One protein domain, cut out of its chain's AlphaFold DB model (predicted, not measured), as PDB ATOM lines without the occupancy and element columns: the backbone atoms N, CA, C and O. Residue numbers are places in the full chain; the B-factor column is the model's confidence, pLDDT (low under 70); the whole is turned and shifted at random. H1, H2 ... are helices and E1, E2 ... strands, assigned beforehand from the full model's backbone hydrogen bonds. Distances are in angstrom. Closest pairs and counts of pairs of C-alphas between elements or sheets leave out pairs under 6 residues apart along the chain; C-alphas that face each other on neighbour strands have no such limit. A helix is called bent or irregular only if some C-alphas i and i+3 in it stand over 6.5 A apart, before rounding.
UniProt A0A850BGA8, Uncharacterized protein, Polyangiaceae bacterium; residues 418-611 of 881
ATOM      1  N   ASN A 418     -45.418  -9.425 -32.839       85.62
ATOM      2  CA  ASN A 418     -45.718 -10.758 -33.343       85.62
ATOM      3  C   ASN A 418     -45.443 -10.839 -34.842       85.62
ATOM      4  O   ASN A 418     -45.528  -9.835 -35.546       85.62
ATOM      5  N   PHE A 419     -45.114 -12.026 -35.326       88.62
ATOM      6  CA  PHE A 419     -44.930 -12.287 -36.742       88.62
ATOM      7  C   PHE A 419     -46.273 -12.584 -37.388       88.62
ATOM      8  O   PHE A 419     -47.078 -13.334 -36.844       88.62
ATOM      9  N   VAL A 420     -46.530 -11.979 -38.545       88.38
ATOM     10  CA  VAL A 420     -47.751 -12.221 -39.307       88.38
ATOM     11  C   VAL A 420     -47.471 -12.389 -40.793       88.38
ATOM     12  O   VAL A 420     -46.604 -11.737 -41.376       88.38
ATOM     13  N   THR A 421     -48.242 -13.271 -41.413       85.12
ATOM     14  CA  THR A 421     -48.216 -13.598 -42.840       85.12
ATOM     15  C   THR A 421     -49.063 -12.661 -43.696       85.12
ATOM     16  O   THR A 421     -49.838 -11.829 -43.214       85.12
ATOM     17  N   ASN A 422     -48.906 -12.837 -45.008       67.25
ATOM     18  CA  ASN A 422     -49.344 -11.928 -46.063       67.25
ATOM     19  C   ASN A 422     -50.846 -12.056 -46.272       67.25
ATOM     20  O   ASN A 422     -51.323 -12.983 -46.921       67.25
ATOM     21  N   SER A 423     -51.585 -11.154 -45.641       76.69
ATOM     22  CA  SER A 423     -52.989 -10.851 -45.902       76.69
ATOM     23  C   SER A 423     -53.387  -9.646 -45.044       76.69
ATOM     24  O   SER A 423     -52.547  -9.051 -44.360       76.69
ATOM     25  N   VAL A 424     -54.670  -9.280 -45.064       87.12
ATOM     26  CA  VAL A 424     -55.242  -8.363 -44.075       87.12
ATOM     27  C   VAL A 424     -55.250  -9.048 -42.710       87.12
ATOM     28  O   VAL A 424     -56.113  -9.871 -42.406       87.12
ATOM     29  N   GLN A 425     -54.303  -8.667 -41.867       90.94
ATOM     30  CA  GLN A 425     -54.239  -9.063 -40.474       90.94
ATOM     31  C   GLN A 425     -54.999  -8.045 -39.647       90.94
ATOM     32  O   GLN A 425     -54.708  -6.853 -39.689       90.94
ATOM     33  N   VAL A 426     -55.975  -8.531 -38.891       90.94
ATOM     34  CA  VAL A 426     -56.731  -7.731 -37.931       90.94
ATOM     35  C   VAL A 426     -56.427  -8.272 -36.546       90.94
ATOM     36  O   VAL A 426     -56.529  -9.482 -36.309       90.94
ATOM     37  N   ARG A 427     -56.010  -7.392 -35.641       90.19
ATOM     38  CA  ARG A 427     -55.747  -7.727 -34.241       90.19
ATOM     39  C   ARG A 427     -56.323  -6.641 -33.345       90.19
ATOM     40  O   ARG A 427     -56.114  -5.457 -33.581       90.19
ATOM     41  N   GLU A 428     -57.029  -7.057 -32.305       91.56
ATOM     42  CA  GLU A 428     -57.556  -6.148 -31.290       91.56
ATOM     43  C   GLU A 428     -56.459  -5.846 -30.274       91.56
ATOM     44  O   GLU A 428     -56.002  -6.757 -29.584       91.56
ATOM     45  N   ALA A 429     -56.052  -4.584 -30.186       93.44
ATOM     46  CA  ALA A 429     -55.146  -4.090 -29.162       93.44
ATOM     47  C   ALA A 429     -55.940  -3.397 -28.049       93.44
ATOM     48  O   ALA A 429     -56.850  -2.612 -28.318       93.44
ATOM     49  N   GLU A 430     -55.604  -3.660 -26.790       94.62
ATOM     50  CA  GLU A 430     -56.118  -2.909 -25.647       94.62
ATOM     51  C   GLU A 430     -55.202  -1.716 -25.359       94.62
ATOM     52  O   GLU A 430     -54.010  -1.882 -25.133       94.62
ATOM     53  N   ILE A 431     -55.755  -0.508 -25.354       94.81
ATOM     54  CA  ILE A 431     -55.078   0.699 -24.881       94.81
ATOM     55  C   ILE A 431     -55.510   0.918 -23.440       94.81
ATOM     56  O   ILE A 431     -56.653   1.300 -23.177       94.81
ATOM     57  N   ASN A 432     -54.605   0.640 -22.512       91.75
ATOM     58  CA  ASN A 432     -54.857   0.622 -21.085       91.75
ATOM     59  C   ASN A 432     -54.117   1.768 -20.386       91.75
ATOM     60  O   ASN A 432     -52.891   1.798 -20.299       91.75
ATOM     61  N   LEU A 433     -54.900   2.710 -19.867       89.31
ATOM     62  CA  LEU A 433     -54.457   3.883 -19.119       89.31
ATOM     63  C   LEU A 433     -54.651   3.719 -17.603       89.31
ATOM     64  O   LEU A 433     -54.722   4.706 -16.856       89.31
ATOM     65  N   LYS A 434     -54.800   2.491 -17.108       85.38
ATOM     66  CA  LYS A 434     -54.719   2.224 -15.673       85.38
ATOM     67  C   LYS A 434     -53.286   2.494 -15.209       85.38
ATOM     68  O   LYS A 434     -52.333   2.128 -15.882       85.38
ATOM     69  N   GLY A 435     -53.147   3.219 -14.105       79.31
ATOM     70  CA  GLY A 435     -51.854   3.738 -13.648       79.31
ATOM     71  C   GLY A 435     -51.509   5.130 -14.190       79.31
ATOM     72  O   GLY A 435     -50.735   5.834 -13.553       79.31
ATOM     73  N   ALA A 436     -52.139   5.604 -15.277       77.75
ATOM     74  CA  ALA A 436     -52.053   7.025 -15.631       77.75
ATOM     75  C   ALA A 436     -52.780   7.873 -14.583       77.75
ATOM     76  O   ALA A 436     -53.793   7.448 -14.019       77.75
ATOM     77  N   GLY A 437     -52.330   9.115 -14.401       75.00
ATOM     78  CA  GLY A 437     -52.984  10.101 -13.541       75.00
ATOM     79  C   GLY A 437     -54.488  10.281 -13.827       75.00
ATOM     80  O   GLY A 437     -55.006   9.935 -14.895       75.00
ATOM     81  N   ALA A 438     -55.210  10.839 -12.851       65.62
ATOM     82  CA  ALA A 438     -56.675  10.801 -12.739       65.62
ATOM     83  C   ALA A 438     -57.492  11.532 -13.838       65.62
ATOM     84  O   ALA A 438     -58.718  11.564 -13.751       65.62
ATOM     85  N   LEU A 439     -56.868  12.123 -14.866       66.50
ATOM     86  CA  LEU A 439     -57.535  13.088 -15.761       66.50
ATOM     87  C   LEU A 439     -57.566  12.734 -17.251       66.50
ATOM     88  O   LEU A 439     -58.154  13.475 -18.031       66.50
ATOM     89  N   VAL A 440     -56.999  11.602 -17.649       76.38
ATOM     90  CA  VAL A 440     -56.852  11.257 -19.071       76.38
ATOM     91  C   VAL A 440     -58.101  10.585 -19.656       76.38
ATOM     92  O   VAL A 440     -58.592   9.611 -19.082       76.38
ATOM     93  N   ASP A 441     -58.598  11.085 -20.790       86.81
ATOM     94  CA  ASP A 441     -59.698  10.503 -21.579       86.81
ATOM     95  C   ASP A 441     -59.353  10.219 -23.047       86.81
ATOM     96  O   ASP A 441     -60.239   9.919 -23.847       86.81
ATOM     97  N   PHE A 442     -58.072  10.261 -23.407       90.19
ATOM     98  CA  PHE A 442     -57.593   9.854 -24.722       90.19
ATOM     99  C   PHE A 442     -56.137   9.384 -24.679       90.19
ATOM    100  O   PHE A 442     -55.414   9.638 -23.718       90.19
ATOM    101  N   ALA A 443     -55.701   8.724 -25.743       92.12
ATOM    102  CA  ALA A 443     -54.300   8.441 -26.017       92.12
ATOM    103  C   ALA A 443     -53.982   8.777 -27.477       92.12
ATOM    104  O   ALA A 443     -54.865   8.738 -28.339       92.12
ATOM    105  N   TYR A 444     -52.723   9.087 -27.748       92.06
ATOM    106  CA  TYR A 444     -52.177   9.180 -29.091       92.06
ATOM    107  C   TYR A 444     -51.553   7.848 -29.483       92.06
ATOM    108  O   TYR A 444     -50.859   7.228 -28.680       92.06
ATOM    109  N   LEU A 445     -51.789   7.425 -30.720       93.69
ATOM    110  CA  LEU A 445     -51.190   6.247 -31.335       93.69
ATOM    111  C   LEU A 445     -50.369   6.725 -32.531       93.69
ATOM    112  O   LEU A 445     -50.932   7.174 -33.530       93.69
ATOM    113  N   PHE A 446     -49.049   6.651 -32.427       91.50
ATOM    114  CA  PHE A 446     -48.144   6.918 -33.532       91.50
ATOM    115  C   PHE A 446     -47.737   5.605 -34.200       91.50
ATOM    116  O   PHE A 446     -47.191   4.709 -33.557       91.50
ATOM    117  N   LEU A 447     -48.026   5.485 -35.491       91.75
ATOM    118  CA  LEU A 447     -47.731   4.315 -36.303       91.75
ATOM    119  C   LEU A 447     -46.382   4.475 -37.006       91.75
ATOM    120  O   LEU A 447     -46.251   5.178 -38.003       91.75
ATOM    121  N   GLU A 448     -45.387   3.757 -36.515       89.69
ATOM    122  CA  GLU A 448     -44.104   3.587 -37.175       89.69
ATOM    123  C   GLU A 448     -44.175   2.411 -38.162       89.69
ATOM    124  O   GLU A 448     -44.552   1.298 -37.794       89.69
ATOM    125  N   MET A 449     -43.781   2.644 -39.416       87.94
ATOM    126  CA  MET A 449     -43.655   1.606 -40.444       87.94
ATOM    127  C   MET A 449     -42.251   1.637 -41.054       87.94
ATOM    128  O   MET A 449     -41.881   2.591 -41.745       87.94
ATOM    129  N   VAL A 450     -41.472   0.579 -40.828       85.31
ATOM    130  CA  VAL A 450     -40.083   0.457 -41.305       85.31
ATOM    131  C   VAL A 450     -39.966  -0.750 -42.225       85.31
ATOM    132  O   VAL A 450     -40.541  -1.805 -41.965       85.31
ATOM    133  N   GLY A 451     -39.278  -0.574 -43.358       82.50
ATOM    134  CA  GLY A 451     -39.199  -1.589 -44.419       82.50
ATOM    135  C   GLY A 451     -40.532  -1.867 -45.137       82.50
ATOM    136  O   GLY A 451     -40.594  -2.739 -45.997       82.50
ATOM    137  N   MET A 452     -41.593  -1.127 -44.800       85.38
ATOM    138  CA  MET A 452     -42.965  -1.284 -45.295       85.38
ATOM    139  C   MET A 452     -43.345  -0.161 -46.278       85.38
ATOM    140  O   MET A 452     -44.303   0.578 -46.065       85.38
ATOM    141  N   THR A 453     -42.554   0.028 -47.335       75.69
ATOM    142  CA  THR A 453     -42.764   1.119 -48.303       75.69
ATOM    143  C   THR A 453     -43.886   0.817 -49.307       75.69
ATOM    144  O   THR A 453     -44.371  -0.311 -49.426       75.69
ATOM    145  N   GLU A 454     -44.311   1.846 -50.050       70.69
ATOM    146  CA  GLU A 454     -45.114   1.680 -51.265       70.69
ATOM    147  C   GLU A 454     -44.227   1.097 -52.371       70.69
ATOM    148  O   GLU A 454     -43.644   1.811 -53.183       70.69
ATOM    149  N   GLY A 455     -44.027  -0.213 -52.351       73.06
ATOM    150  CA  GLY A 455     -43.190  -0.883 -53.327       73.06
ATOM    151  C   GLY A 455     -43.078  -2.369 -53.060       73.06
ATOM    152  O   GLY A 455     -43.461  -2.869 -52.002       73.06
ATOM    153  N   ALA A 456     -42.532  -3.071 -54.053       72.75
ATOM    154  CA  ALA A 456     -42.320  -4.499 -53.954       72.75
ATOM    155  C   ALA A 456     -41.341  -4.828 -52.814       72.75
ATOM    156  O   ALA A 456     -40.145  -4.575 -52.960       72.75
ATOM    157  N   TYR A 457     -41.812  -5.397 -51.699       82.31
ATOM    158  CA  TYR A 457     -40.899  -5.919 -50.678       82.31
ATOM    159  C   TYR A 457     -40.371  -7.292 -51.106       82.31
ATOM    160  O   TYR A 457     -41.150  -8.177 -51.469       82.31
ATOM    161  N   ASN A 458     -39.048  -7.458 -51.048       85.06
ATOM    162  CA  ASN A 458     -38.354  -8.719 -51.283       85.06
ATOM    163  C   ASN A 458     -37.350  -8.951 -50.147       85.06
ATOM    164  O   ASN A 458     -36.380  -8.199 -50.012       85.06
ATOM    165  N   TRP A 459     -37.578 -10.007 -49.360       85.88
ATOM    166  CA  TRP A 459     -36.739 -10.341 -48.211       85.88
ATOM    167  C   TRP A 459     -35.278 -10.605 -48.606       85.88
ATOM    168  O   TRP A 459     -34.380 -10.176 -47.889       85.88
ATOM    169  N   GLU A 460     -35.022 -11.251 -49.752       88.50
ATOM    170  CA  GLU A 460     -33.660 -11.563 -50.202       88.50
ATOM    171  C   GLU A 460     -32.903 -10.274 -50.493       88.50
ATOM    172  O   GLU A 460     -31.786 -10.085 -50.027       88.50
ATOM    173  N   ALA A 461     -33.542  -9.342 -51.202       88.12
ATOM    174  CA  ALA A 461     -32.944  -8.045 -51.493       88.12
ATOM    175  C   ALA A 461     -32.681  -7.242 -50.209       88.12
ATOM    176  O   ALA A 461     -31.633  -6.611 -50.088       88.12
ATOM    177  N   ALA A 462     -33.601  -7.281 -49.239       85.62
ATOM    178  CA  ALA A 462     -33.412  -6.635 -47.942       85.62
ATOM    179  C   ALA A 462     -32.237  -7.251 -47.163       85.62
ATOM    180  O   ALA A 462     -31.384  -6.515 -46.668       85.62
ATOM    181  N   ALA A 463     -32.144  -8.582 -47.117       88.31
ATOM    182  CA  ALA A 463     -31.051  -9.295 -46.466       88.31
ATOM    183  C   ALA A 463     -29.696  -9.017 -47.135       88.31
ATOM    184  O   ALA A 463     -28.735  -8.686 -46.445       88.31
ATOM    185  N   GLU A 464     -29.616  -9.077 -48.467       91.75
ATOM    186  CA  GLU A 464     -28.384  -8.775 -49.207       91.75
ATOM    187  C   GLU A 464     -27.963  -7.309 -49.033       91.75
ATOM    188  O   GLU A 464     -26.784  -7.027 -48.828       91.75
ATOM    189  N   ASN A 465     -28.913  -6.366 -49.014       85.56
ATOM    190  CA  ASN A 465     -28.623  -4.966 -48.702       85.56
ATOM    191  C   ASN A 465     -28.106  -4.800 -47.265       85.56
ATOM    192  O   ASN A 465     -27.118  -4.097 -47.050       85.56
ATOM    193  N   ALA A 466     -28.727  -5.466 -46.288       83.00
ATOM    194  CA  ALA A 466     -28.297  -5.418 -44.893       83.00
ATOM    195  C   ALA A 466     -26.881  -5.996 -44.719       83.00
ATOM    196  O   ALA A 466     -26.055  -5.399 -44.023       83.00
ATOM    197  N   LEU A 467     -26.573  -7.109 -45.392       88.25
ATOM    198  CA  LEU A 467     -25.239  -7.713 -45.416       88.25
ATOM    199  C   LEU A 467     -24.216  -6.830 -46.136       88.25
ATOM    200  O   LEU A 467     -23.106  -6.662 -45.639       88.25
ATOM    201  N   ALA A 468     -24.577  -6.215 -47.263       84.31
ATOM    202  CA  ALA A 468     -23.699  -5.302 -47.994       84.31
ATOM    203  C   ALA A 468     -23.360  -4.050 -47.172       84.31
ATOM    204  O   ALA A 468     -22.228  -3.565 -47.210       84.31
ATOM    205  N   GLN A 469     -24.320  -3.549 -46.392       75.06
ATOM    206  CA  GLN A 469     -24.111  -2.433 -45.469       75.06
ATOM    207  C   GLN A 469     -23.297  -2.833 -44.231       75.06
ATOM    208  O   GLN A 469     -22.615  -1.980 -43.657       75.06
ATOM    209  N   ASN A 470     -23.343  -4.110 -43.825       77.25
ATOM    210  CA  ASN A 470     -22.724  -4.617 -42.595       77.25
ATOM    211  C   ASN A 470     -21.956  -5.940 -42.817       77.25
ATOM    212  O   ASN A 470     -22.195  -6.926 -42.119       77.25
ATOM    213  N   PRO A 471     -20.961  -5.988 -43.724       82.69
ATOM    214  CA  PRO A 471     -20.356  -7.246 -44.186       82.69
ATOM    215  C   PRO A 471     -19.513  -7.977 -43.128       82.69
ATOM    216  O   PRO A 471     -18.983  -9.055 -43.384       82.69
ATOM    217  N   LYS A 472     -19.325  -7.374 -41.948       82.50
ATOM    218  CA  LYS A 472     -18.556  -7.930 -40.824       82.50
ATOM    219  C   LYS A 472     -19.422  -8.271 -39.610       82.50
ATOM    220  O   LYS A 472     -18.882  -8.764 -38.620       82.50
ATOM    221  N   ASP A 473     -20.721  -7.995 -39.672       78.25
ATOM    222  CA  ASP A 473     -21.650  -8.301 -38.591       78.25
ATOM    223  C   ASP A 473     -21.965  -9.804 -38.607       78.25
ATOM    224  O   ASP A 473     -22.763 -10.300 -39.402       78.25
ATOM    225  N   LYS A 474     -21.255 -10.555 -37.758       84.38
ATOM    226  CA  LYS A 474     -21.364 -12.017 -37.690       84.38
ATOM    227  C   LYS A 474     -22.743 -12.477 -37.231       84.38
ATOM    228  O   LYS A 474     -23.174 -13.551 -37.641       84.38
ATOM    229  N   GLU A 475     -23.392 -11.700 -36.370       82.75
ATOM    230  CA  GLU A 475     -24.714 -12.041 -35.860       82.75
ATOM    231  C   GLU A 475     -25.747 -11.872 -36.967       82.75
ATOM    232  O   GLU A 475     -26.483 -12.815 -37.252       82.75
ATOM    233  N   LEU A 476     -25.709 -10.747 -37.689       85.31
ATOM    234  CA  LEU A 476     -26.549 -10.529 -38.866       85.31
ATOM    235  C   LEU A 476     -26.378 -11.643 -39.910       85.31
ATOM    236  O   LEU A 476     -27.374 -12.183 -40.389       85.31
ATOM    237  N   ILE A 477     -25.136 -12.024 -40.230       90.06
ATOM    238  CA  ILE A 477     -24.843 -13.135 -41.154       90.06
ATOM    239  C   ILE A 477     -25.500 -14.430 -40.670       90.06
ATOM    240  O   ILE A 477     -26.226 -15.075 -41.425       90.06
ATOM    241  N   ALA A 478     -25.306 -14.785 -39.397       89.88
ATOM    242  CA  ALA A 478     -25.885 -15.994 -38.821       89.88
ATOM    243  C   ALA A 478     -27.423 -15.969 -38.819       89.88
ATOM    244  O   ALA A 478     -28.059 -17.012 -38.973       89.88
ATOM    245  N   VAL A 479     -28.042 -14.801 -38.642       89.94
ATOM    246  CA  VAL A 479     -29.500 -14.642 -38.723       89.94
ATOM    247  C   VAL A 479     -29.993 -14.819 -40.156       89.94
ATOM    248  O   VAL A 479     -30.934 -15.579 -40.379       89.94
ATOM    249  N   VAL A 480     -29.343 -14.188 -41.136       93.44
ATOM    250  CA  VAL A 480     -29.701 -14.348 -42.553       93.44
ATOM    251  C   VAL A 480     -29.574 -15.809 -42.986       93.44
ATOM    252  O   VAL A 480     -30.488 -16.336 -43.619       93.44
ATOM    253  N   ASP A 481     -28.500 -16.494 -42.595       94.62
ATOM    254  CA  ASP A 481     -28.296 -17.907 -42.930       94.62
ATOM    255  C   ASP A 481     -29.350 -18.826 -42.289       94.62
ATOM    256  O   ASP A 481     -29.757 -19.808 -42.913       94.62
ATOM    257  N   ARG A 482     -29.849 -18.493 -41.087       93.38
ATOM    258  CA  ARG A 482     -30.975 -19.198 -40.441       93.38
ATOM    259  C   ARG A 482     -32.306 -18.967 -41.153       93.38
ATOM    260  O   ARG A 482     -33.084 -19.906 -41.302       93.38
ATOM    261  N   LEU A 483     -32.578 -17.734 -41.582       92.50
ATOM    262  CA  LEU A 483     -33.853 -17.354 -42.200       92.50
ATOM    263  C   LEU A 483     -33.968 -17.788 -43.666       92.50
ATOM    264  O   LEU A 483     -35.064 -18.115 -44.121       92.50
ATOM    265  N   ARG A 484     -32.855 -17.829 -44.407       93.50
ATOM    266  CA  ARG A 484     -32.829 -18.167 -45.839       93.50
ATOM    267  C   ARG A 484     -33.562 -19.473 -46.193       93.50
ATOM    268  O   ARG A 484     -34.411 -19.418 -47.085       93.50
ATOM    269  N   PRO A 485     -33.314 -20.627 -45.537       92.69
ATOM    270  CA  PRO A 485     -34.056 -21.853 -45.845       92.69
ATOM    271  C   PRO A 485     -35.555 -21.739 -45.521       92.69
ATOM    272  O   PRO A 485     -36.378 -22.205 -46.304       92.69
ATOM    273  N   ILE A 486     -35.922 -21.050 -44.435       91.12
ATOM    274  CA  ILE A 486     -37.322 -20.881 -44.009       91.12
ATOM    275  C   ILE A 486     -38.117 -20.110 -45.068       91.12
ATOM    276  O   ILE A 486     -39.194 -20.535 -45.488       91.12
ATOM    277  N   PHE A 487     -37.573 -18.992 -45.556       88.81
ATOM    278  CA  PHE A 487     -38.234 -18.224 -46.610       88.81
ATOM    279  C   PHE A 487     -38.211 -18.940 -47.970       88.81
ATOM    280  O   PHE A 487     -39.163 -18.798 -48.732       88.81
ATOM    281  N   ALA A 488     -37.201 -19.757 -48.279       87.88
ATOM    282  CA  ALA A 488     -37.215 -20.562 -49.503       87.88
ATOM    283  C   ALA A 488     -38.360 -21.601 -49.504       87.88
ATOM    284  O   ALA A 488     -39.019 -21.813 -50.526       87.88
ATOM    285  N   GLU A 489     -38.636 -22.216 -48.352       85.19
ATOM    286  CA  GLU A 489     -39.654 -23.268 -48.196       85.19
ATOM    287  C   GLU A 489     -41.080 -22.730 -48.007       85.19
ATOM    288  O   GLU A 489     -42.051 -23.392 -48.383       85.19
ATOM    289  N   ALA A 490     -41.242 -21.515 -47.477       75.69
ATOM    290  CA  ALA A 490     -42.556 -20.975 -47.120       75.69
ATOM    291  C   ALA A 490     -43.518 -20.727 -48.301       75.69
ATOM    292  O   ALA A 490     -44.724 -20.578 -48.090       75.69
ATOM    293  N   SER A 491     -43.040 -20.812 -49.546       63.91
ATOM    294  CA  SER A 491     -43.892 -20.895 -50.743       63.91
ATOM    295  C   SER A 491     -44.836 -22.120 -50.754       63.91
ATOM    296  O   SER A 491     -45.765 -22.172 -51.559       63.91
ATOM    297  N   GLN A 492     -44.644 -23.087 -49.844       61.56
ATOM    298  CA  GLN A 492     -45.385 -24.354 -49.774       61.56
ATOM    299  C   GLN A 492     -46.534 -24.392 -48.739       61.56
ATOM    300  O   GLN A 492     -47.102 -25.458 -48.503       61.56
ATOM    301  N   GLY A 493     -46.912 -23.260 -48.130       58.38
ATOM    302  CA  GLY A 493     -48.090 -23.173 -47.245       58.38
ATOM    303  C   GLY A 493     -47.884 -23.691 -45.814       58.38
ATOM    304  O   GLY A 493     -48.852 -24.065 -45.153       58.38
ATOM    305  N   GLN A 494     -46.638 -23.732 -45.335       63.56
ATOM    306  CA  GLN A 494     -46.313 -24.061 -43.943       63.56
ATOM    307  C   GLN A 494     -46.440 -22.845 -43.006       63.56
ATOM    308  O   GLN A 494     -46.486 -21.699 -43.452       63.56
ATOM    309  N   ASN A 495     -46.472 -23.115 -41.697       80.38
ATOM    310  CA  ASN A 495     -46.533 -22.127 -40.617       80.38
ATOM    311  C   ASN A 495     -45.215 -21.325 -40.504       80.38
ATOM    312  O   ASN A 495     -44.389 -21.572 -39.629       80.38
ATOM    313  N   ILE A 496     -44.986 -20.412 -41.454       86.31
ATOM    314  CA  ILE A 496     -43.771 -19.586 -41.533       86.31
ATOM    315  C   ILE A 496     -43.612 -18.678 -40.306       86.31
ATOM    316  O   ILE A 496     -42.485 -18.463 -39.871       86.31
ATOM    317  N   GLU A 497     -44.716 -18.181 -39.732       86.50
ATOM    318  CA  GLU A 497     -44.715 -17.310 -38.543       86.50
ATOM    319  C   GLU A 497     -43.949 -17.973 -37.403       86.50
ATOM    320  O   GLU A 497     -42.987 -17.417 -36.872       86.50
ATOM    321  N   ASP A 498     -44.306 -19.217 -37.130       81.00
ATOM    322  CA  ASP A 498     -43.712 -20.025 -36.083       81.00
ATOM    323  C   ASP A 498     -42.255 -20.409 -36.357       81.00
ATOM    324  O   ASP A 498     -41.426 -20.399 -35.448       81.00
ATOM    325  N   GLN A 499     -41.918 -20.741 -37.608       85.94
ATOM    326  CA  GLN A 499     -40.540 -21.080 -37.974       85.94
ATOM    327  C   GLN A 499     -39.613 -19.872 -37.833       85.94
ATOM    328  O   GLN A 499     -38.515 -19.998 -37.288       85.94
ATOM    329  N   VAL A 500     -40.062 -18.694 -38.277       87.56
ATOM    330  CA  VAL A 500     -39.307 -17.445 -38.137       87.56
ATOM    331  C   VAL A 500     -39.194 -17.051 -36.665       87.56
ATOM    332  O   VAL A 500     -38.090 -16.756 -36.212       87.56
ATOM    333  N   ALA A 501     -40.282 -17.124 -35.891       83.31
ATOM    334  CA  ALA A 501     -40.251 -16.854 -34.454       83.31
ATOM    335  C   ALA A 501     -39.249 -17.765 -33.725       83.31
ATOM    336  O   ALA A 501     -38.425 -17.292 -32.944       83.31
ATOM    337  N   ALA A 502     -39.258 -19.067 -34.026       80.69
ATOM    338  CA  ALA A 502     -38.318 -20.021 -33.447       80.69
ATOM    339  C   ALA A 502     -36.862 -19.740 -33.855       80.69
ATOM    340  O   ALA A 502     -35.962 -19.857 -33.023       80.69
ATOM    341  N   ALA A 503     -36.623 -19.351 -35.111       84.56
ATOM    342  CA  ALA A 503     -35.289 -19.033 -35.615       84.56
ATOM    343  C   ALA A 503     -34.700 -17.744 -35.022       84.56
ATOM    344  O   ALA A 503     -33.476 -17.612 -34.986       84.56
ATOM    345  N   LEU A 504     -35.552 -16.821 -34.560       85.56
ATOM    346  CA  LEU A 504     -35.178 -15.498 -34.046       85.56
ATOM    347  C   LEU A 504     -35.275 -15.363 -32.516       85.56
ATOM    348  O   LEU A 504     -35.043 -14.290 -31.970       85.56
ATOM    349  N   ALA A 505     -35.564 -16.460 -31.822       74.56
ATOM    350  CA  ALA A 505     -35.774 -16.578 -30.376       74.56
ATOM    351  C   ALA A 505     -34.598 -16.197 -29.452       74.56
ATOM    352  O   ALA A 505     -34.658 -16.368 -28.231       74.56
ATOM    353  N   ASP A 506     -33.456 -15.859 -30.026       71.81
ATOM    354  CA  ASP A 506     -32.230 -15.475 -29.332       71.81
ATOM    355  C   ASP A 506     -31.541 -14.289 -30.013       71.81
ATOM    356  O   ASP A 506     -30.401 -13.972 -29.686       71.81
ATOM    357  N   VAL A 507     -32.231 -13.650 -30.960       78.19
ATOM    358  CA  VAL A 507     -31.705 -12.565 -31.780       78.19
ATOM    359  C   VAL A 507     -32.123 -11.233 -31.181       78.19
ATOM    360  O   VAL A 507     -33.263 -11.068 -30.737       78.19
ATOM    361  N   ASP A 508     -31.207 -10.267 -31.196       76.38
ATOM    362  CA  ASP A 508     -31.528  -8.896 -30.816       76.38
ATOM    363  C   ASP A 508     -32.632  -8.316 -31.722       76.38
ATOM    364  O   ASP A 508     -32.602  -8.436 -32.951       76.38
ATOM    365  N   MET A 509     -33.617  -7.655 -31.113       80.00
ATOM    366  CA  MET A 509     -34.724  -7.022 -31.829       80.00
ATOM    367  C   MET A 509     -34.261  -5.994 -32.862       80.00
ATOM    368  O   MET A 509     -34.913  -5.863 -33.899       80.00
ATOM    369  N   ASP A 510     -33.155  -5.292 -32.620       77.94
ATOM    370  CA  ASP A 510     -32.593  -4.331 -33.568       77.94
ATOM    371  C   ASP A 510     -32.104  -5.052 -34.843       77.94
ATOM    372  O   ASP A 510     -32.264  -4.529 -35.945       77.94
ATOM    373  N   ILE A 511     -31.598  -6.290 -34.746       82.31
ATOM    374  CA  ILE A 511     -31.227  -7.110 -35.918       82.31
ATOM    375  C   ILE A 511     -32.472  -7.594 -36.660       82.31
ATOM    376  O   ILE A 511     -32.520  -7.523 -37.891       82.31
ATOM    377  N   ILE A 512     -33.499  -8.041 -35.932       86.69
ATOM    378  CA  ILE A 512     -34.775  -8.458 -36.532       86.69
ATOM    379  C   ILE A 512     -35.389  -7.293 -37.320       86.69
ATOM    380  O   ILE A 512     -35.781  -7.465 -38.473       86.69
ATOM    381  N   GLN A 513     -35.411  -6.094 -36.736       85.69
ATOM    382  CA  GLN A 513     -35.959  -4.874 -37.343       85.69
ATOM    383  C   GLN A 513     -35.182  -4.392 -38.579       85.69
ATOM    384  O   GLN A 513     -35.758  -3.704 -39.420       85.69
ATOM    385  N   ARG A 514     -33.905  -4.771 -38.737       83.81
ATOM    386  CA  ARG A 514     -33.120  -4.511 -39.962       83.81
ATOM    387  C   ARG A 514     -33.484  -5.444 -41.117       83.81
ATOM    388  O   ARG A 514     -33.249  -5.094 -42.270       83.81
ATOM    389  N   LEU A 515     -33.998  -6.635 -40.816       86.62
ATOM    390  CA  LEU A 515     -34.247  -7.691 -41.800       86.62
ATOM    391  C   LEU A 515     -35.721  -7.855 -42.155       86.62
ATOM    392  O   LEU A 515     -36.032  -8.238 -43.280       86.62
ATOM    393  N   ILE A 516     -36.622  -7.627 -41.200       90.19
ATOM    394  CA  ILE A 516     -38.045  -7.925 -41.346       90.19
ATOM    395  C   ILE A 516     -38.847  -6.624 -41.223       90.19
ATOM    396  O   ILE A 516     -38.737  -5.942 -40.200       90.19
ATOM    397  N   PRO A 517     -39.683  -6.285 -42.224       90.44
ATOM    398  CA  PRO A 517     -40.552  -5.124 -42.174       90.44
ATOM    399  C   PRO A 517     -41.462  -5.186 -40.961       90.44
ATOM    400  O   PRO A 517     -41.979  -6.253 -40.618       90.44
ATOM    401  N   PHE A 518     -41.732  -4.041 -40.351       91.44
ATOM    402  CA  PHE A 518     -42.625  -3.992 -39.204       91.44
ATOM    403  C   PHE A 518     -43.503  -2.749 -39.183       91.44
ATOM    404  O   PHE A 518     -43.123  -1.679 -39.660       91.44
ATOM    405  N   ALA A 519     -44.676  -2.923 -38.577       92.62
ATOM    406  CA  ALA A 519     -45.582  -1.863 -38.173       92.62
ATOM    407  C   ALA A 519     -45.647  -1.860 -36.644       92.62
ATOM    408  O   ALA A 519     -46.092  -2.837 -36.035       92.62
ATOM    409  N   LYS A 520     -45.186  -0.778 -36.023       92.25
ATOM    410  CA  LYS A 520     -45.128  -0.601 -34.573       92.25
ATOM    411  C   LYS A 520     -45.955   0.607 -34.173       92.25
ATOM    412  O   LYS A 520     -45.929   1.641 -34.827       92.25
ATOM    413  N   VAL A 521     -46.706   0.463 -33.100       93.56
ATOM    414  CA  VAL A 521     -47.595   1.481 -32.563       93.56
ATOM    415  C   VAL A 521     -47.016   1.965 -31.250       93.56
ATOM    416  O   VAL A 521     -46.937   1.220 -30.271       93.56
ATOM    417  N   HIS A 522     -46.612   3.225 -31.245       92.25
ATOM    418  CA  HIS A 522     -46.141   3.944 -30.073       92.25
ATOM    419  C   HIS A 522     -47.315   4.681 -29.460       92.25
ATOM    420  O   HIS A 522     -48.035   5.399 -30.152       92.25
ATOM    421  N   VAL A 523     -47.542   4.474 -28.170       91.69
ATOM    422  CA  VAL A 523     -48.700   5.043 -27.484       91.69
ATOM    423  C   VAL A 523     -48.228   6.105 -26.515       91.69
ATOM    424  O   VAL A 523     -47.381   5.834 -25.667       91.69
ATOM    425  N   TYR A 524     -48.807   7.294 -26.617       90.69
ATOM    426  CA  TYR A 524     -48.549   8.405 -25.710       90.69
ATOM    427  C   TYR A 524     -49.849   8.786 -25.028       90.69
ATOM    428  O   TYR A 524     -50.890   8.911 -25.672       90.69
ATOM    429  N   TYR A 525     -49.809   8.980 -23.718       88.81
ATOM    430  CA  TYR A 525     -50.975   9.424 -22.966       88.81
ATOM    431  C   TYR A 525     -50.652  10.724 -22.228       88.81
ATOM    432  O   TYR A 525     -49.546  10.871 -21.703       88.81
ATOM    433  N   PRO A 526     -51.593  11.678 -22.163       88.12
ATOM    434  CA  PRO A 526     -51.449  12.860 -21.324       88.12
ATOM    435  C   PRO A 526     -51.186  12.483 -19.864       88.12
ATOM    436  O   PRO A 526     -51.862  11.624 -19.314       88.12
ATOM    437  N   THR A 527     -50.271  13.156 -19.178       85.44
ATOM    438  CA  THR A 527     -50.039  12.949 -17.736       85.44
ATOM    439  C   THR A 527     -51.071  13.682 -16.873       85.44
ATOM    440  O   THR A 527     -51.156  13.467 -15.665       85.44
ATOM    441  N   GLY A 528     -51.869  14.559 -17.491       84.62
ATOM    442  CA  GLY A 528     -52.729  15.529 -16.815       84.62
ATOM    443  C   GLY A 528     -52.008  16.836 -16.473       84.62
ATOM    444  O   GLY A 528     -52.670  17.804 -16.103       84.62
ATOM    445  N   GLN A 529     -50.683  16.893 -16.633       84.12
ATOM    446  CA  GLN A 529     -49.942  18.145 -16.558       84.12
ATOM    447  C   GLN A 529     -50.120  18.945 -17.845       84.12
ATOM    448  O   GLN A 529     -50.329  18.399 -18.931       84.12
ATOM    449  N   GLN A 530     -50.031  20.258 -17.691       85.50
ATOM    450  CA  GLN A 530     -50.066  21.213 -18.781       85.50
ATOM    451  C   GLN A 530     -48.862  22.132 -18.631       85.50
ATOM    452  O   GLN A 530     -48.590  22.606 -17.527       85.50
ATOM    453  N   ILE A 531     -48.179  22.410 -19.731       82.56
ATOM    454  CA  ILE A 531     -47.127  23.425 -19.800       82.56
ATOM    455  C   ILE A 531     -47.601  24.586 -20.656       82.56
ATOM    456  O   ILE A 531     -48.381  24.401 -21.594       82.56
ATOM    457  N   ARG A 532     -47.177  25.809 -20.319       81.50
ATOM    458  CA  ARG A 532     -47.461  26.976 -21.156       81.50
ATOM    459  C   ARG A 532     -46.308  27.224 -22.127       81.50
ATOM    460  O   ARG A 532     -45.262  27.687 -21.688       81.50
ATOM    461  N   ARG A 533     -46.525  27.015 -23.427       74.50
ATOM    462  CA  ARG A 533     -45.540  27.299 -24.480       74.50
ATOM    463  C   ARG A 533     -46.099  28.199 -25.570       74.50
ATOM    464  O   ARG A 533     -47.228  28.020 -26.021       74.50
ATOM    465  N   HIS A 534     -45.347  29.227 -25.933       75.12
ATOM    466  CA  HIS A 534     -45.738  30.340 -26.803       75.12
ATOM    467  C   HIS A 534     -47.123  30.910 -26.449       75.12
ATOM    468  O   HIS A 534     -47.962  31.177 -27.310       75.12
ATOM    469  N   GLY A 535     -47.397  31.042 -25.146       76.94
ATOM    470  CA  GLY A 535     -48.685  31.512 -24.619       76.94
ATOM    471  C   GLY A 535     -49.844  30.503 -24.674       76.94
ATOM    472  O   GLY A 535     -50.959  30.848 -24.278       76.94
ATOM    473  N   ARG A 536     -49.611  29.262 -25.110       76.44
ATOM    474  CA  ARG A 536     -50.620  28.194 -25.237       76.44
ATOM    475  C   ARG A 536     -50.424  27.106 -24.192       76.44
ATOM    476  O   ARG A 536     -49.323  26.932 -23.702       76.44
ATOM    477  N   GLN A 537     -51.500  26.420 -23.811       81.88
ATOM    478  CA  GLN A 537     -51.433  25.251 -22.931       81.88
ATOM    479  C   GLN A 537     -51.217  23.998 -23.778       81.88
ATOM    480  O   GLN A 537     -51.917  23.800 -24.770       81.88
ATOM    481  N   CYS A 538     -50.252  23.197 -23.365       82.12
ATOM    482  CA  CYS A 538     -49.768  22.012 -24.044       82.12
ATOM    483  C   CYS A 538     -49.828  20.847 -23.067       82.12
ATOM    484  O   CYS A 538     -49.368  20.995 -21.929       82.12
ATOM    485  N   ALA A 539     -50.386  19.708 -23.470       84.56
ATOM    486  CA  ALA A 539     -50.387  18.549 -22.599       84.56
ATOM    487  C   ALA A 539     -48.980  17.954 -22.553       84.56
ATOM    488  O   ALA A 539     -48.352  17.699 -23.580       84.56
ATOM    489  N   VAL A 540     -48.503  17.687 -21.340       86.50
ATOM    490  CA  VAL A 540     -47.347  16.811 -21.168       86.50
ATOM    491  C   VAL A 540     -47.857  15.394 -21.339       86.50
ATOM    492  O   VAL A 540     -48.817  14.988 -20.679       86.50
ATOM    493  N   THR A 541     -47.227  14.639 -22.216       87.94
ATOM    494  CA  THR A 541     -47.533  13.237 -22.455       87.94
ATOM    495  C   THR A 541     -46.399  12.356 -21.953       87.94
ATOM    496  O   THR A 541     -45.322  12.813 -21.571       87.94
ATOM    497  N   THR A 542     -46.665  11.068 -21.831       85.56
ATOM    498  CA  THR A 542     -45.674  10.071 -21.436       85.56
ATOM    499  C   THR A 542     -45.877   8.838 -22.301       85.56
ATOM    500  O   THR A 542     -47.027   8.484 -22.591       85.56
ATOM    501  N   PRO A 543     -44.793   8.181 -22.740       87.38
ATOM    502  CA  PRO A 543     -44.912   6.964 -23.516       87.38
ATOM    503  C   PRO A 543     -45.421   5.803 -22.652       87.38
ATOM    504  O   PRO A 543     -45.034   5.638 -21.495       87.38
ATOM    505  N   ALA A 544     -46.278   4.977 -23.236       87.00
ATOM    506  CA  ALA A 544     -46.674   3.667 -22.728       87.00
ATOM    507  C   ALA A 544     -45.970   2.552 -23.523       87.00
ATOM    508  O   ALA A 544     -45.178   2.827 -24.429       87.00
ATOM    509  N   THR A 545     -46.231   1.283 -23.189       88.00
ATOM    510  CA  THR A 545     -45.622   0.166 -23.923       88.00
ATOM    511  C   THR A 545     -46.064   0.189 -25.387       88.00
ATOM    512  O   THR A 545     -47.263   0.226 -25.672       88.00
ATOM    513  N   SER A 546     -45.119   0.124 -26.317       91.44
ATOM    514  CA  SER A 546     -45.406  -0.040 -27.743       91.44
ATOM    515  C   SER A 546     -45.799  -1.483 -28.068       91.44
ATOM    516  O   SER A 546     -45.433  -2.416 -27.345       91.44
ATOM    517  N   TYR A 547     -46.539  -1.670 -29.160       93.12
ATOM    518  CA  TYR A 547     -46.968  -2.976 -29.674       93.12
ATOM    519  C   TYR A 547     -46.922  -2.989 -31.196       93.12
ATOM    520  O   TYR A 547     -46.937  -1.932 -31.820       93.12
ATOM    521  N   GLY A 548     -46.881  -4.156 -31.830       93.25
ATOM    522  CA  GLY A 548     -46.842  -4.176 -33.289       93.25
ATOM    523  C   GLY A 548     -46.754  -5.550 -33.919       93.25
ATOM    524  O   GLY A 548     -46.963  -6.578 -33.272       93.25
ATOM    525  N   LEU A 549     -46.482  -5.542 -35.219       92.19
ATOM    526  CA  LEU A 549     -46.466  -6.714 -36.078       92.19
ATOM    527  C   LEU A 549     -45.256  -6.669 -37.018       92.19
ATOM    528  O   LEU A 549     -44.968  -5.634 -37.620       92.19
ATOM    529  N   PHE A 550     -44.586  -7.804 -37.174       92.00
ATOM    530  CA  PHE A 550     -43.609  -8.071 -38.221       92.00
ATOM    531  C   PHE A 550     -44.306  -8.694 -39.427       92.00
ATOM    532  O   PHE A 550     -44.990  -9.707 -39.295       92.00
ATOM    533  N   GLY A 551     -44.123  -8.109 -40.605       91.12
ATOM    534  CA  GLY A 551     -44.708  -8.595 -41.849       91.12
ATOM    535  C   GLY A 551     -43.797  -9.594 -42.563       91.12
ATOM    536  O   GLY A 551     -42.761  -9.209 -43.099       91.12
ATOM    537  N   LEU A 552     -44.196 -10.865 -42.640       88.56
ATOM    538  CA  LEU A 552     -43.417 -11.950 -43.259       88.56
ATOM    539  C   LEU A 552     -43.660 -12.112 -44.768       88.56
ATOM    540  O   LEU A 552     -43.815 -13.228 -45.276       88.56
ATOM    541  N   ALA A 553     -43.679 -10.999 -45.506       78.06
ATOM    542  CA  ALA A 553     -44.000 -11.052 -46.925       78.06
ATOM    543  C   ALA A 553     -42.860 -11.402 -47.858       78.06
ATOM    544  O   ALA A 553     -41.802 -10.792 -47.827       78.06
ATOM    545  N   GLN A 554     -43.128 -12.358 -48.751       70.69
ATOM    546  CA  GLN A 554     -42.219 -12.694 -49.842       70.69
ATOM    547  C   GLN A 554     -42.434 -11.767 -51.036       70.69
ATOM    548  O   GLN A 554     -41.461 -11.331 -51.644       70.69
ATOM    549  N   HIS A 555     -43.698 -11.437 -51.339       75.81
ATOM    550  CA  HIS A 555     -44.080 -10.602 -52.477       75.81
ATOM    551  C   HIS A 555     -45.328  -9.766 -52.149       75.81
ATOM    552  O   HIS A 555     -46.459 -10.247 -52.260       75.81
ATOM    553  N   THR A 556     -45.127  -8.513 -51.746       82.44
ATOM    554  CA  THR A 556     -46.200  -7.506 -51.600       82.44
ATOM    555  C   THR A 556     -45.894  -6.336 -52.511       82.44
ATOM    556  O   THR A 556     -44.728  -6.018 -52.648       82.44
ATOM    557  N   GLU A 557     -46.891  -5.709 -53.132       87.88
ATOM    558  CA  GLU A 557     -46.760  -4.463 -53.912       87.88
ATOM    559  C   GLU A 557     -46.641  -3.220 -53.013       87.88
ATOM    560  O   GLU A 557     -46.343  -2.127 -53.490       87.88
ATOM    561  N   GLY A 558     -46.873  -3.390 -51.713       88.25
ATOM    562  CA  GLY A 558     -46.699  -2.381 -50.682       88.25
ATOM    563  C   GLY A 558     -47.431  -2.774 -49.405       88.25
ATOM    564  O   GLY A 558     -48.088  -3.814 -49.343       88.25
ATOM    565  N   TRP A 559     -47.349  -1.920 -48.392       90.12
ATOM    566  CA  TRP A 559     -48.020  -2.132 -47.113       90.12
ATOM    567  C   TRP A 559     -49.025  -1.025 -46.810       90.12
ATOM    568  O   TRP A 559     -48.899   0.123 -47.254       90.12
ATOM    569  N   ARG A 560     -50.060  -1.389 -46.057       91.94
ATOM    570  CA  ARG A 560     -51.072  -0.476 -45.528       91.94
ATOM    571  C   ARG A 560     -51.371  -0.847 -44.091       91.94
ATOM    572  O   ARG A 560     -51.534  -2.025 -43.784       91.94
ATOM    573  N   ALA A 561     -51.523   0.156 -43.242       92.12
ATOM    574  CA  ALA A 561     -52.012  -0.040 -41.891       92.12
ATOM    575  C   ALA A 561     -53.058   1.014 -41.532       92.12
ATOM    576  O   ALA A 561     -53.052   2.130 -42.057       92.12
ATOM    577  N   ALA A 562     -54.003   0.621 -40.684       92.62
ATOM    578  CA  ALA A 562     -55.066   1.486 -40.198       92.62
ATOM    579  C   ALA A 562     -55.539   1.025 -38.819       92.62
ATOM    580  O   ALA A 562     -55.343  -0.130 -38.434       92.62
ATOM    581  N   PHE A 563     -56.220   1.925 -38.117       94.50
ATOM    582  CA  PHE A 563     -56.867   1.634 -36.846       94.50
ATOM    583  C   PHE A 563     -58.371   1.845 -36.959       94.50
ATOM    584  O   PHE A 563     -58.807   2.930 -37.341       94.50
ATOM    585  N   ASP A 564     -59.169   0.850 -36.576       92.25
ATOM    586  CA  ASP A 564     -60.590   1.084 -36.307       92.25
ATOM    587  C   ASP A 564     -60.771   1.454 -34.833       92.25
ATOM    588  O   ASP A 564     -60.223   0.799 -33.946       92.25
ATOM    589  N   GLY A 565     -61.576   2.483 -34.568       89.44
ATOM    590  CA  GLY A 565     -61.826   2.998 -33.216       89.44
ATOM    591  C   GLY A 565     -60.914   4.154 -32.796       89.44
ATOM    592  O   GLY A 565     -61.167   4.768 -31.765       89.44
ATOM    593  N   ALA A 566     -59.912   4.496 -33.608       94.06
ATOM    594  CA  ALA A 566     -59.126   5.719 -33.475       94.06
ATOM    595  C   ALA A 566     -59.412   6.666 -34.650       94.06
ATOM    596  O   ALA A 566     -59.854   6.221 -35.710       94.06
ATOM    597  N   VAL A 567     -59.162   7.959 -34.453       90.12
ATOM    598  CA  VAL A 567     -59.283   9.004 -35.476       90.12
ATOM    599  C   VAL A 567     -57.889   9.364 -35.958       90.12
ATOM    600  O   VAL A 567     -57.050   9.759 -35.150       90.12
ATOM    601  N   ARG A 568     -57.635   9.255 -37.261       90.12
ATOM    602  CA  ARG A 568     -56.378   9.722 -37.859       90.12
ATOM    603  C   ARG A 568     -56.323  11.248 -37.834       90.12
ATOM    604  O   ARG A 568     -57.146  11.895 -38.470       90.12
ATOM    605  N   ILE A 569     -55.358  11.818 -37.123       84.75
ATOM    606  CA  ILE A 569     -55.189  13.271 -36.940       84.75
ATOM    607  C   ILE A 569     -53.930  13.817 -37.626       84.75
ATOM    608  O   ILE A 569     -53.826  15.021 -37.837       84.75
ATOM    609  N   ASN A 570     -53.011  12.937 -38.039       83.69
ATOM    610  CA  ASN A 570     -51.896  13.242 -38.941       83.69
ATOM    611  C   ASN A 570     -51.509  11.987 -39.760       83.69
ATOM    612  O   ASN A 570     -52.126  10.931 -39.606       83.69
ATOM    613  N   GLU A 571     -50.503  12.070 -40.634       80.19
ATOM    614  CA  GLU A 571     -50.157  11.027 -41.606       80.19
ATOM    615  C   GLU A 571     -49.880   9.656 -40.965       80.19
ATOM    616  O   GLU A 571     -50.287   8.647 -41.531       80.19
ATOM    617  N   ASN A 572     -49.376   9.603 -39.731       85.94
ATOM    618  CA  ASN A 572     -49.241   8.370 -38.940       85.94
ATOM    619  C   ASN A 572     -49.681   8.526 -37.482       85.94
ATOM    620  O   ASN A 572     -49.420   7.657 -36.654       85.94
ATOM    621  N   LEU A 573     -50.362   9.623 -37.159       87.94
ATOM    622  CA  LEU A 573     -50.845   9.880 -35.812       87.94
ATOM    623  C   LEU A 573     -52.343   9.697 -35.743       87.94
ATOM    624  O   LEU A 573     -53.098  10.268 -36.533       87.94
ATOM    625  N   TYR A 574     -52.759   8.963 -34.728       91.94
ATOM    626  CA  TYR A 574     -54.146   8.744 -34.404       91.94
ATOM    627  C   TYR A 574     -54.404   9.181 -32.968       91.94
ATOM    628  O   TYR A 574     -53.518   9.124 -32.119       91.94
ATOM    629  N   GLN A 575     -55.632   9.592 -32.687       91.12
ATOM    630  CA  GLN A 575     -56.119   9.805 -31.332       91.12
ATOM    631  C   GLN A 575     -57.252   8.828 -31.062       91.12
ATOM    632  O   GLN A 575     -58.157   8.664 -31.884       91.12
ATOM    633  N   ILE A 576     -57.215   8.187 -29.903       93.56
ATOM    634  CA  ILE A 576     -58.261   7.276 -29.457       93.56
ATOM    635  C   ILE A 576     -58.859   7.771 -28.139       93.56
ATOM    636  O   ILE A 576     -58.109   8.006 -27.190       93.56
ATOM    637  N   PRO A 577     -60.190   7.936 -28.039       91.56
ATOM    638  CA  PRO A 577     -60.829   8.236 -26.766       91.56
ATOM    639  C   PRO A 577     -60.765   7.019 -25.834       91.56
ATOM    640  O   PRO A 577     -61.094   5.899 -26.222       91.56
ATOM    641  N   VAL A 578     -60.388   7.247 -24.579       90.50
ATOM    642  CA  VAL A 578     -60.324   6.233 -23.521       90.50
ATOM    643  C   VAL A 578     -61.324   6.605 -22.422       90.50
ATOM    644  O   VAL A 578     -61.152   7.628 -21.758       90.50
ATOM    645  N   PRO A 579     -62.377   5.806 -22.172       88.00
ATOM    646  CA  PRO A 579     -63.366   6.134 -21.148       88.00
ATOM    647  C   PRO A 579     -62.737   6.292 -19.756       88.00
ATOM    648  O   PRO A 579     -62.089   5.371 -19.256       88.00
ATOM    649  N   LYS A 580     -62.987   7.422 -19.073       84.75
ATOM    650  CA  LYS A 580     -62.449   7.694 -17.718       84.75
ATOM    651  C   LYS A 580     -62.818   6.622 -16.693       84.75
ATOM    652  O   LYS A 580     -62.059   6.383 -15.762       84.75
ATOM    653  N   THR A 581     -63.983   5.998 -16.857       81.44
ATOM    654  CA  THR A 581     -64.513   4.972 -15.951       81.44
ATOM    655  C   THR A 581     -63.786   3.640 -16.084       81.44
ATOM    656  O   THR A 581     -63.483   3.014 -15.075       81.44
ATOM    657  N   LEU A 582     -63.516   3.207 -17.317       82.94
ATOM    658  CA  LEU A 582     -62.876   1.922 -17.592       82.94
ATOM    659  C   LEU A 582     -61.356   2.030 -17.610       82.94
ATOM    660  O   LEU A 582     -60.681   1.043 -17.340       82.94
ATOM    661  N   ARG A 583     -60.825   3.216 -17.939       89.75
ATOM    662  CA  ARG A 583     -59.392   3.468 -18.147       89.75
ATOM    663  C   ARG A 583     -58.765   2.544 -19.191       89.75
ATOM    664  O   ARG A 583     -57.550   2.423 -19.232       89.75
ATOM    665  N   LYS A 584     -59.578   1.932 -20.051       92.06
ATOM    666  CA  LYS A 584     -59.139   1.083 -21.152       92.06
ATOM    667  C   LYS A 584     -60.122   1.132 -22.312       92.06
ATOM    668  O   LYS A 584     -61.312   1.369 -22.104       92.06
ATOM    669  N   VAL A 585     -59.619   0.904 -23.517       93.44
ATOM    670  CA  VAL A 585     -60.396   0.828 -24.760       93.44
ATOM    671  C   VAL A 585     -59.732  -0.166 -25.707       93.44
ATOM    672  O   VAL A 585     -58.529  -0.396 -25.609       93.44
ATOM    673  N   ARG A 586     -60.497  -0.771 -26.618       93.12
ATOM    674  CA  ARG A 586     -59.946  -1.619 -27.679       93.12
ATOM    675  C   ARG A 586     -59.894  -0.878 -29.002       93.12
ATOM    676  O   ARG A 586     -60.836  -0.170 -29.350       93.12
ATOM    677  N   VAL A 587     -58.798  -1.075 -29.719       94.44
ATOM    678  CA  VAL A 587     -58.559  -0.562 -31.064       94.44
ATOM    679  C   VAL A 587     -58.255  -1.731 -31.991       94.44
ATOM    680  O   VAL A 587     -57.471  -2.618 -31.645       94.44
ATOM    681  N   SER A 588     -58.863  -1.743 -33.173       94.44
ATOM    682  CA  SER A 588     -58.575  -2.774 -34.169       94.44
ATOM    683  C   SER A 588     -57.385  -2.335 -35.009       94.44
ATOM    684  O   SER A 588     -57.508  -1.426 -35.828       94.44
ATOM    685  N   THR A 589     -56.228  -2.958 -34.806       93.56
ATOM    686  CA  THR A 589     -55.023  -2.734 -35.610       93.56
ATOM    687  C   THR A 589     -55.091  -3.601 -36.854       93.56
ATOM    688  O   THR A 589     -55.128  -4.832 -36.767       93.56
ATOM    689  N   LYS A 590     -55.091  -2.958 -38.020       93.88
ATOM    690  CA  LYS A 590     -55.098  -3.623 -39.320       93.88
ATOM    691  C   LYS A 590     -53.764  -3.423 -40.010       93.88
ATOM    692  O   LYS A 590     -53.324  -2.286 -40.149       93.88
ATOM    693  N   LEU A 591     -53.174  -4.507 -40.491       93.25
ATOM    694  CA  LEU A 591     -51.996  -4.497 -41.351       93.25
ATOM    695  C   LEU A 591     -52.304  -5.319 -42.600       93.25
ATOM    696  O   LEU A 591     -52.775  -6.445 -42.494       93.25
ATOM    697  N   GLN A 592     -52.049  -4.768 -43.776       92.88
ATOM    698  CA  GLN A 592     -52.231  -5.449 -45.050       92.88
ATOM    699  C   GLN A 592     -50.943  -5.346 -45.860       92.88
ATOM    700  O   GLN A 592     -50.509  -4.245 -46.202       92.88
ATOM    701  N   GLY A 593     -50.371  -6.497 -46.204       91.56
ATOM    702  CA  GLY A 593     -49.445  -6.598 -47.326       91.56
ATOM    703  C   GLY A 593     -50.253  -6.702 -48.617       91.56
ATOM    704  O   GLY A 593     -51.019  -7.645 -48.772       91.56
ATOM    705  N   LEU A 594     -50.127  -5.727 -49.516       90.12
ATOM    706  CA  LEU A 594     -50.904  -5.660 -50.754       90.12
ATOM    707  C   LEU A 594     -50.421  -6.710 -51.748       90.12
ATOM    708  O   LEU A 594     -49.274  -6.656 -52.188       90.12
ATOM    709  N   HIS A 595     -51.287  -7.628 -52.161       87.75
ATOM    710  CA  HIS A 595     -51.008  -8.479 -53.314       87.75
ATOM    711  C   HIS A 595     -51.496  -7.856 -54.623       87.75
ATOM    712  O   HIS A 595     -52.383  -7.003 -54.649       87.75
ATOM    713  N   LYS A 596     -50.947  -8.345 -55.739       86.94
ATOM    714  CA  LYS A 596     -51.355  -7.920 -57.078       86.94
ATOM    715  C   LYS A 596     -52.864  -8.075 -57.270       86.94
ATOM    716  O   LYS A 596     -53.400  -9.178 -57.170       86.94
ATOM    717  N   ASN A 597     -53.522  -6.973 -57.630       88.00
ATOM    718  CA  ASN A 597     -54.979  -6.839 -57.798       88.00
ATOM    719  C   ASN A 597     -55.814  -6.906 -56.503       88.00
ATOM    720  O   ASN A 597     -57.047  -6.921 -56.583       88.00
ATOM    721  N   GLU A 598     -55.198  -6.948 -55.324       89.50
ATOM    722  CA  GLU A 598     -55.927  -6.841 -54.063       89.50
ATOM    723  C   GLU A 598     -56.401  -5.398 -53.849       89.50
ATOM    724  O   GLU A 598     -55.713  -4.435 -54.192       89.50
ATOM    725  N   LYS A 599     -57.606  -5.222 -53.297       91.75
ATOM    726  CA  LYS A 599     -58.098  -3.883 -52.965       91.75
ATOM    727  C   LYS A 599     -57.343  -3.358 -51.739       91.75
ATOM    728  O   LYS A 599     -57.370  -4.033 -50.707       91.75
ATOM    729  N   PRO A 600     -56.744  -2.156 -51.810       91.38
ATOM    730  CA  PRO A 600     -56.066  -1.594 -50.658       91.38
ATOM    731  C   PRO A 600     -57.014  -1.318 -49.497       91.38
ATOM    732  O   PRO A 600     -58.155  -0.883 -49.687       91.38
ATOM    733  N   LEU A 601     -56.507  -1.536 -48.288       91.62
ATOM    734  CA  LEU A 601     -57.131  -1.160 -47.037       91.62
ATOM    735  C   LEU A 601     -57.428   0.337 -47.086       91.62
ATOM    736  O   LEU A 601     -56.550   1.159 -47.361       91.62
ATOM    737  N   ARG A 602     -58.687   0.693 -46.832       90.69
ATOM    738  CA  ARG A 602     -59.106   2.090 -46.782       90.69
ATOM    739  C   ARG A 602     -58.462   2.750 -45.566       90.69
ATOM    740  O   ARG A 602     -58.820   2.431 -44.437       90.69
ATOM    741  N   ILE A 603     -57.549   3.684 -45.809       88.31
ATOM    742  CA  ILE A 603     -56.994   4.529 -44.752       88.31
ATOM    743  C   ILE A 603     -58.004   5.638 -44.448       88.31
ATOM    744  O   ILE A 603     -58.594   6.223 -45.363       88.31
ATOM    745  N   GLN A 604     -58.225   5.908 -43.165       86.81
ATOM    746  CA  GLN A 604     -59.055   7.031 -42.741       86.81
ATOM    747  C   GLN A 604     -58.457   8.361 -43.244       86.81
ATOM    748  O   GLN A 604     -57.226   8.505 -43.291       86.81
ATOM    749  N   PRO A 605     -59.294   9.337 -43.635       88.44
ATOM    750  CA  PRO A 605     -58.810  10.679 -43.924       88.44
ATOM    751  C   PRO A 605     -58.245  11.319 -42.650       88.44
ATOM    752  O   PRO A 605     -58.678  11.002 -41.544       88.44
ATOM    753  N   VAL A 606     -57.276  12.220 -42.814       84.62
ATOM    754  CA  VAL A 606     -56.754  13.020 -41.703       84.62
ATOM    755  C   VAL A 606     -57.824  14.022 -41.267       84.62
ATOM    756  O   VAL A 606     -58.276  14.844 -42.064       84.62
ATOM    757  N   VAL A 607     -58.223  13.956 -40.000       82.50
ATOM    758  CA  VAL A 607     -59.187  14.859 -39.370       82.50
ATOM    759  C   VAL A 607     -58.429  15.923 -38.586       82.50
ATOM    760  O   VAL A 607     -57.672  15.614 -37.670       82.50
ATOM    761  N   LYS A 608     -58.664  17.198 -38.909       71.50
ATOM    762  CA  LYS A 608     -58.112  18.309 -38.128       71.50
ATOM    763  C   LYS A 608     -58.807  18.401 -36.772       71.50
ATOM    764  O   LYS A 608     -60.015  18.643 -36.704       71.50
ATOM    765  N   LEU A 609     -58.042  18.241 -35.695       61.28
ATOM    766  CA  LEU A 609     -58.516  18.507 -34.339       61.28
ATOM    767  C   LEU A 609     -58.825  20.001 -34.211       61.28
ATOM    768  O   LEU A 609     -57.986  20.822 -34.544       61.28
ATOM    769  N   GLY A 610     -60.035  20.359 -33.774       50.06
ATOM    770  CA  GLY A 610     -60.469  21.757 -33.616       50.06
ATOM    771  C   GLY A 610     -61.577  22.216 -34.570       50.06
ATOM    772  O   GLY A 610     -62.145  23.286 -34.362       50.06
ATOM    773  N   GLY A 611     -61.943  21.403 -35.566       41.00
ATOM    774  CA  GLY A 611     -63.168  21.591 -36.348       41.00
ATOM    775  C   GLY A 611     -64.377  20.852 -35.746       41.00
ATOM    776  O   GLY A 611     -64.202  19.922 -34.957       41.00
TER     777      GLY A 611
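Overview. This is residues 418 to 611 of the 881 residues of an uncharacterized protein of Polyangiaceae bacterium (UniProt A0A850BGA8). Two strongly twisted sheets lie partly face to face as a sandwich, with helices H1 to H4 clustered at one end of it. At the other end the bent hairpin of E4 and E5 takes the larger sheet on past the smaller one, and residues 595 to 611, a stretch with no named element, run along the outside of E7. The printed part has 194 residues, with E1 to E3, then H1 to H4, then E4 to E9 along the chain; the larger sheet, E1 E3 E4 E5 E6 E8, is branched and mixed, and the smaller, E2 E9 E7, is antiparallel. The class is mixed, helices and strands; the whole is only just compact, close to loose, with a radius of gyration of the C-alphas of 19.2 A and spans of 55 by 39 by 32 A.

Arrangement. E1, residues 418 to 420, is the parallel neighbour of E6, residues 545 to 551, with N 420 and O 550 2.8 A apart, within hydrogen-bond range. E2, residues 424 to 432, is antiparallel to E9, residues 584 to 594 (N 427 and O 589, 2.9 A), and E9 to E7, residues 558 to 564 (N 562 and O 590, 3.0 A). E3, residues 442 to 450, has E4, residues 518 to 533, on one side (N 446 and O 522, 2.8 A) and E8, residues 573 to 577, on the other side (N 445 and O 574, 2.8 A), both antiparallel. E4 and E5, residues 536 to 543, form a hairpin (N 527 and O 540, 2.8 A). E5 and E6 lie on one side of E4, E3 on the other side; E4 and E6 are antiparallel (N 521 and O 547, 2.7 A). H1, residues 459 to 469, and H2, residues 474 to 492, form a helical hairpin and touch at the closest C-alphas, of Ala 463 and Val 480, 6.5 A apart, at a shallow tilt of 13 degrees, H2 with residues 476 to 484 alone. H2 and H3, residues 496 to 503, form another, at 25 degrees, with the C-alphas of Ala 490 and Ile 496 closest at 5.9 A. H4, residues 509 to 515, touches H1, with the C-alphas of Leu 515 and Ala 463 closest at 5.9 A; at 71 degrees they are only just about perpendicular. H3 only grazes the branched sheet with residues 496 to 501, and H4 with 512 to 514. Every O i to N i+4 pair is within hydrogen-bond range in H1, H3 and H4, and 11 of 15 in H2.

Along the chain. E1 begins at C-alpha 418, (-45.718, -10.758, -33.343). H2 is 29.6 A long and only just irregular: C-alphas 488 and 491 are 6.8 A apart. E4, 34.7 A, bends by 91 degrees at residue 530. E9, 31.5 A, ends at C-alpha 594, (-50.904, -5.660, -50.754).

Size, cuts and confidence. The C-alphas farthest apart, of Gln 492 and Gly 535, are 61.4 A apart. The printed part has no cut, and no link is long. The mean pLDDT of the printed part is 85.2; residues 422, 438 to 439, 491 to 494 and 609 to 611 are under 70.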